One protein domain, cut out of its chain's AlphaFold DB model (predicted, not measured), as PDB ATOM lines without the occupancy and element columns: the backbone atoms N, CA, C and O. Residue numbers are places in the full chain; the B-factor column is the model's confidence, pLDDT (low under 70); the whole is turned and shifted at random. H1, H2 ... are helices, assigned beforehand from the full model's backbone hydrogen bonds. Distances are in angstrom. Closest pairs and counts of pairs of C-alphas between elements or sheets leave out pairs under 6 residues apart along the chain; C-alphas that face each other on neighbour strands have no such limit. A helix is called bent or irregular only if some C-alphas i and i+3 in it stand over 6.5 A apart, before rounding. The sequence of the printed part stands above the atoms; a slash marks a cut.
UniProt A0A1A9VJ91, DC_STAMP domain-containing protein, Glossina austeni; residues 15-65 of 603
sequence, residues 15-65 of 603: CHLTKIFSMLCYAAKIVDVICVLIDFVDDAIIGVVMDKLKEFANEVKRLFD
ATOM      1  N   CYS A  15      10.491  27.402  -8.527       60.38
ATOM      2  CA  CYS A  15      10.091  26.201  -9.271       60.38
ATOM      3  C   CYS A  15      10.043  26.427 -10.799       60.38
ATOM      4  O   CYS A  15      10.325  25.518 -11.580       60.38
ATOM      5  N   HIS A  16       9.722  27.644 -11.247       65.81
ATOM      6  CA  HIS A  16       9.798  27.993 -12.666       65.81
ATOM      7  C   HIS A  16      11.249  28.195 -13.131       65.81
ATOM      8  O   HIS A  16      11.598  27.809 -14.246       65.81
ATOM      9  N   LEU A  17      12.105  28.738 -12.261       64.31
ATOM     10  CA  LEU A  17      13.534  28.916 -12.508       64.31
ATOM     11  C   LEU A  17      14.246  27.561 -12.640       64.31
ATOM     12  O   LEU A  17      14.976  27.350 -13.604       64.31
ATOM     13  N   THR A  18      13.981  26.604 -11.743       65.19
ATOM     14  CA  THR A  18      14.558  25.251 -11.835       65.19
ATOM     15  C   THR A  18      14.056  24.477 -13.052       65.19
ATOM     16  O   THR A  18      14.825  23.707 -13.621       65.19
ATOM     17  N   LYS A  19      12.826  24.722 -13.531       64.31
ATOM     18  CA  LYS A  19      12.369  24.204 -14.835       64.31
ATOM     19  C   LYS A  19      13.152  24.791 -16.011       64.31
ATOM     20  O   LYS A  19      13.521  24.036 -16.903       64.31
ATOM     21  N   ILE A  20      13.441  26.094 -16.006       66.31
ATOM     22  CA  ILE A  20      14.250  26.738 -17.056       66.31
ATOM     23  C   ILE A  20      15.686  26.191 -17.037       66.31
ATOM     24  O   ILE A  20      16.181  25.759 -18.074       66.31
ATOM     25  N   PHE A  21      16.322  26.102 -15.864       66.81
ATOM     26  CA  PHE A  21      17.650  25.488 -15.725       66.81
ATOM     27  C   PHE A  21      17.665  24.002 -16.110       66.81
ATOM     28  O   PHE A  21      18.611  23.555 -16.751       66.81
ATOM     29  N   SER A  22      16.616  23.239 -15.790       65.62
ATOM     30  CA  SER A  22      16.462  21.848 -16.233       65.62
ATOM     31  C   SER A  22      16.360  21.747 -17.760       65.62
ATOM     32  O   SER A  22      17.058  20.938 -18.365       65.62
ATOM     33  N   MET A  23      15.563  22.607 -18.402       66.88
ATOM     34  CA  MET A  23      15.400  22.630 -19.859       66.88
ATOM     35  C   MET A  23      16.698  23.028 -20.582       66.88
ATOM     36  O   MET A  23      17.066  22.394 -21.569       66.88
ATOM     37  N   LEU A  24      17.435  24.007 -20.045       69.75
ATOM     38  CA  LEU A  24      18.772  24.378 -20.523       69.75
ATOM     39  C   LEU A  24      19.801  23.260 -20.294       69.75
ATOM     40  O   LEU A  24      20.626  23.020 -21.165       69.75
ATOM     41  N   CYS A  25      19.731  22.533 -19.176       68.56
ATOM     42  CA  CYS A  25      20.602  21.390 -18.896       68.56
ATOM     43  C   CYS A  25      20.340  20.214 -19.856       68.56
ATOM     44  O   CYS A  25      21.288  19.609 -20.349       68.56
ATOM     45  N   TYR A  26      19.078  19.928 -20.197       71.19
ATOM     46  CA  TYR A  26      18.750  18.938 -21.229       71.19
ATOM     47  C   TYR A  26      19.219  19.367 -22.627       71.19
ATOM     48  O   TYR A  26      19.719  18.526 -23.370       71.19
ATOM     49  N   ALA A  27      19.112  20.653 -22.977       66.88
ATOM     50  CA  ALA A  27      19.650  21.175 -24.235       66.88
ATOM     51  C   ALA A  27      21.188  21.096 -24.279       66.88
ATOM     52  O   ALA A  27      21.743  20.587 -25.250       66.88
ATOM     53  N   ALA A  28      21.871  21.510 -23.206       69.69
ATOM     54  CA  ALA A  28      23.322  21.388 -23.068       69.69
ATOM     55  C   ALA A  28      23.778  19.928 -23.185       69.69
ATOM     56  O   ALA A  28      24.703  19.645 -23.930       69.69
ATOM     57  N   LYS A  29      23.059  18.978 -22.574       66.31
ATOM     58  CA  LYS A  29      23.388  17.548 -22.667       66.31
ATOM     59  C   LYS A  29      23.216  16.958 -24.077       66.31
ATOM     60  O   LYS A  29      23.842  15.951 -24.391       66.31
ATOM     61  N   ILE A  30      22.386  17.562 -24.932       68.00
ATOM     62  CA  ILE A  30      22.327  17.218 -26.365       68.00
ATOM     63  C   ILE A  30      23.550  17.790 -27.093       68.00
ATOM     64  O   ILE A  30      24.133  17.092 -27.919       68.00
ATOM     65  N   VAL A  31      23.974  19.013 -26.756       65.81
ATOM     66  CA  VAL A  31      25.217  19.601 -27.281       65.81
ATOM     67  C   VAL A  31      26.435  18.784 -26.846       65.81
ATOM     68  O   VAL A  31      27.230  18.451 -27.710       65.81
ATOM     69  N   ASP A  32      26.536  18.347 -25.586       64.31
ATOM     70  CA  ASP A  32      27.615  17.464 -25.107       64.31
ATOM     71  C   ASP A  32      27.699  16.166 -25.928       64.31
ATOM     72  O   ASP A  32      28.784  15.741 -26.312       64.31
ATOM     73  N   VAL A  33      26.556  15.538 -26.242       66.94
ATOM     74  CA  VAL A  33      26.512  14.322 -27.075       66.94
ATOM     75  C   VAL A  33      26.925  14.607 -28.522       66.94
ATOM     76  O   VAL A  33      27.581  13.771 -29.136       66.94
ATOM     77  N   ILE A  34      26.578  15.776 -29.068       66.06
ATOM     78  CA  ILE A  34      26.997  16.196 -30.414       66.06
ATOM     79  C   ILE A  34      28.492  16.547 -30.438       66.06
ATOM     80  O   ILE A  34      29.178  16.154 -31.373       66.06
ATOM     81  N   CYS A  35      29.020  17.214 -29.410       63.03
ATOM     82  CA  CYS A  35      30.446  17.501 -29.267       63.03
ATOM     83  C   CYS A  35      31.256  16.211 -29.124       63.03
ATOM     84  O   CYS A  35      32.179  16.015 -29.897       63.03
ATOM     85  N   VAL A  36      30.850  15.271 -28.263       64.69
ATOM     86  CA  VAL A  36      31.503  13.950 -28.164       64.69
ATOM     87  C   VAL A  36      31.411  13.162 -29.477       64.69
ATOM     88  O   VAL A  36      32.325  12.410 -29.791       64.69
ATOM     89  N   LEU A  37      30.345  13.327 -30.268       61.38
ATOM     90  CA  LEU A  37      30.231  12.703 -31.592       61.38
ATOM     91  C   LEU A  37      31.138  13.366 -32.645       61.38
ATOM     92  O   LEU A  37      31.598  12.675 -33.549       61.38
ATOM     93  N   ILE A  38      31.395  14.672 -32.536       62.88
ATOM     94  CA  ILE A  38      32.291  15.425 -33.428       62.88
ATOM     95  C   ILE A  38      33.759  15.196 -33.038       62.88
ATOM     96  O   ILE A  38      34.553  14.872 -33.909       62.88
ATOM     97  N   ASP A  39      34.101  15.230 -31.748       61.66
ATOM     98  CA  ASP A  39      35.442  14.924 -31.221       61.66
ATOM     99  C   ASP A  39      35.889  13.476 -31.529       61.66
ATOM    100  O   ASP A  39      37.077  13.162 -31.468       61.66
ATOM    101  N   PHE A  40      34.950  12.577 -31.856       58.44
ATOM    102  CA  PHE A  40      35.223  11.194 -32.276       58.44
ATOM    103  C   PHE A  40      35.364  11.026 -33.804       58.44
ATOM    104  O   PHE A  40      35.641   9.925 -34.281       58.44
ATOM    105  N   VAL A  41      35.156  12.087 -34.588       63.75
ATOM    106  CA  VAL A  41      35.322  12.093 -36.045       63.75
ATOM    107  C   VAL A  41      36.461  13.044 -36.388       63.75
ATOM    108  O   VAL A  41      36.272  14.256 -36.388       63.75
ATOM    109  N   ASP A  42      37.633  12.489 -36.715       62.16
ATOM    110  CA  ASP A  42      38.804  13.272 -37.120       62.16
ATOM    111  C   ASP A  42      38.435  14.352 -38.155       62.16
ATOM    112  O   ASP A  42      37.770  14.054 -39.156       62.16
ATOM    113  N   ASP A  43      38.956  15.575 -37.993       65.56
ATOM    114  CA  ASP A  43      38.802  16.675 -38.966       65.56
ATOM    115  C   ASP A  43      39.163  16.241 -40.401       65.56
ATOM    116  O   ASP A  43      38.589  16.722 -41.379       65.56
ATOM    117  N   ALA A  44      40.083  15.280 -40.537       65.75
ATOM    118  CA  ALA A  44      40.453  14.658 -41.805       65.75
ATOM    119  C   ALA A  44      39.265  13.985 -42.524       65.75
ATOM    120  O   ALA A  44      39.153  14.083 -43.747       65.75
ATOM    121  N   ILE A  45      38.358  13.330 -41.791       72.31
ATOM    122  CA  ILE A  45      37.161  12.684 -42.348       72.31
ATOM    123  C   ILE A  45      36.160  13.752 -42.802       72.31
ATOM    124  O   ILE A  45      35.626  13.659 -43.908       72.31
ATOM    125  N   ILE A  46      35.946  14.793 -41.990       74.06
ATOM    126  CA  ILE A  46      35.054  15.914 -42.331       74.06
ATOM    127  C   ILE A  46      35.576  16.654 -43.570       74.06
ATOM    128  O   ILE A  46      34.797  16.940 -44.481       74.06
ATOM    129  N   GLY A  47      36.890  16.883 -43.656       74.00
ATOM    130  CA  GLY A  47      37.559  17.442 -44.831       74.00
ATOM    131  C   GLY A  47      37.337  16.599 -46.089       74.00
ATOM    132  O   GLY A  47      36.849  17.118 -47.090       74.00
ATOM    133  N   VAL A  48      37.599  15.287 -46.028       81.06
ATOM    134  CA  VAL A  48      37.386  14.367 -47.163       81.06
ATOM    135  C   VAL A  48      35.919  14.326 -47.606       81.06
ATOM    136  O   VAL A  48      35.647  14.335 -48.808       81.06
ATOM    137  N   VAL A  49      34.960  14.322 -46.673       81.69
ATOM    138  CA  VAL A  49      33.525  14.363 -47.005       81.69
ATOM    139  C   VAL A  49      33.142  15.704 -47.635       81.69
ATOM    140  O   VAL A  49      32.441  15.714 -48.647       81.69
ATOM    141  N   MET A  50      33.623  16.829 -47.097       77.38
ATOM    142  CA  MET A  50      33.367  18.156 -47.662       77.38
ATOM    143  C   MET A  50      33.951  18.307 -49.066       77.38
ATOM    144  O   MET A  50      33.247  18.778 -49.958       77.38
ATOM    145  N   ASP A  51      35.190  17.870 -49.295       84.81
ATOM    146  CA  ASP A  51      35.813  17.938 -50.615       84.81
ATOM    147  C   ASP A  51      35.126  17.005 -51.619       84.81
ATOM    148  O   ASP A  51      34.885  17.427 -52.747       84.81
ATOM    149  N   LYS A  52      34.688  15.800 -51.225       85.62
ATOM    150  CA  LYS A  52      33.892  14.923 -52.108       85.62
ATOM    151  C   LYS A  52      32.506  15.497 -52.420       85.62
ATOM    152  O   LYS A  52      32.042  15.381 -53.553       85.62
ATOM    153  N   LEU A  53      31.862  16.175 -51.467       82.75
ATOM    154  CA  LEU A  53      30.589  16.870 -51.703       82.75
ATOM    155  C   LEU A  53      30.762  18.067 -52.657       82.75
ATOM    156  O   LEU A  53      29.904  18.333 -53.496       82.75
ATOM    157  N   LYS A  54      31.888  18.774 -52.542       83.00
ATOM    158  CA  LYS A  54      32.273  19.944 -53.346       83.00
ATOM    159  C   LYS A  54      32.713  19.555 -54.759       83.00
ATOM    160  O   LYS A  54      32.374  20.244 -55.714       83.00
ATOM    161  N   GLU A  55      33.403  18.426 -54.901       88.50
ATOM    162  CA  GLU A  55      33.717  17.779 -56.177       88.50
ATOM    163  C   GLU A  55      32.425  17.347 -56.887       88.50
ATOM    164  O   GLU A  55      32.189  17.780 -58.010       88.50
ATOM    165  N   PHE A  56      31.516  16.638 -56.202       86.81
ATOM    166  CA  PHE A  56      30.197  16.288 -56.748       86.81
ATOM    167  C   PHE A  56      29.365  17.522 -57.140       86.81
ATOM    168  O   PHE A  56      28.770  17.548 -58.215       86.81
ATOM    169  N   ALA A  57      29.349  18.574 -56.315       80.12
ATOM    170  CA  ALA A  57      28.650  19.820 -56.632       80.12
ATOM    171  C   ALA A  57      29.246  20.540 -57.856       80.12
ATOM    172  O   ALA A  57      28.500  21.116 -58.649       80.12
ATOM    173  N   ASN A  58      30.568  20.483 -58.048       80.81
ATOM    174  CA  ASN A  58      31.226  20.991 -59.253       80.81
ATOM    175  C   ASN A  58      30.919  20.125 -60.485       80.81
ATOM    176  O   ASN A  58      30.682  20.676 -61.556       80.81
ATOM    177  N   GLU A  59      30.860  18.800 -60.340       83.81
ATOM    178  CA  GLU A  59      30.510  17.874 -61.423       83.81
ATOM    179  C   GLU A  59      29.065  18.102 -61.896       83.81
ATOM    180  O   GLU A  59      28.811  18.305 -63.083       83.81
ATOM    181  N   VAL A  60      28.122  18.207 -60.950       78.31
ATOM    182  CA  VAL A  60      26.729  18.607 -61.214       78.31
ATOM    183  C   VAL A  60      26.671  19.994 -61.852       78.31
ATOM    184  O   VAL A  60      25.947  20.178 -62.827       78.31
ATOM    185  N   LYS A  61      27.461  20.965 -61.372       75.69
ATOM    186  CA  LYS A  61      27.525  22.291 -61.997       75.69
ATOM    187  C   LYS A  61      27.971  22.199 -63.458       75.69
ATOM    188  O   LYS A  61      27.322  22.813 -64.293       75.69
ATOM    189  N   ARG A  62      29.001  21.407 -63.790       74.88
ATOM    190  CA  ARG A  62      29.455  21.207 -65.181       74.88
ATOM    191  C   ARG A  62      28.413  20.517 -66.063       74.88
ATOM    192  O   ARG A  62      28.339  20.839 -67.243       74.88
ATOM    193  N   LEU A  63      27.596  19.617 -65.512       73.81
ATOM    194  CA  LEU A  63      26.488  18.983 -66.240       73.81
ATOM    195  C   LEU A  63      25.344  19.958 -66.584       73.81
ATOM    196  O   LEU A  63      24.595  19.696 -67.521       73.81
ATOM    197  N   PHE A  64      25.225  21.077 -65.861       65.94
ATOM    198  CA  PHE A  64      24.235  22.133 -66.112       65.94
ATOM    199  C   PHE A  64      24.835  23.442 -66.666       65.94
ATOM    200  O   PHE A  64      24.089  24.390 -66.906       65.94
ATOM    201  N   ASP A  65      26.149  23.504 -66.918       62.53
ATOM    202  CA  ASP A  65      26.851  24.680 -67.465       62.53
ATOM    203  C   ASP A  65      26.680  24.764 -68.995       62.53
ATOM    204  O   ASP A  65      27.625  24.644 -69.777       62.53
TER     205      ASP A  65
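This is residues 15 to 65 of the 603 residues of the protein "DC_STAMP domain-containing protein" of Glossina austeni (UniProt A0A1A9VJ91). Two long helices, H1 and H2, joined end to end through residues 40 to 42, make a wide, open V whose arms have nothing packed between them. H1 is one arm, H2 the other, and residues 40 to 42 form the corner, with the first and last printed residues at the far tips. The printed part has 51 residues, with two named helices in the order H1, H2 and no named strand; its class is all helix. It is extended, with a radius of gyration of the C-alphas of 19.5 A and spans of 60 by 26 by 7 A.

H1 runs from Cys 15 to Asp 39, 25 residues and 35.4 A from first to last C-alpha. It begins with C-alpha 15 at (10.091, 26.201, -9.271) and ends with C-alpha 39 at (35.442, 14.924, -31.221), and x rises from the one to the other while z falls. Phe 40, Val 41 and Asp 42 follow. H2 runs from Asp 43 to Phe 64, 22 residues and 31.3 A. From C-alpha 43 at (38.802, 16.675, -38.966) to C-alpha 64 at (24.235, 22.133, -66.112), z falls further while x now falls too.

H1 and H2 are apart, with no C-alpha of the one within 8 A of the other. The link between them, three residues, is tight. Residues 15 to 37 of H1 and 47 to 64 of H2 stand free. In H1 and H2 every O i to N i+4 pair is within hydrogen-bond range, and neither helix is bent.

The C-alphas of Cys 15 and Asp 65 are the two farthest apart, at 60.6 A. The printed part has no cut and no long link. Its mean pLDDT is 70.7, and 31 residues are under 70: residues 15 to 25, 27 to 44 and 64 to 65.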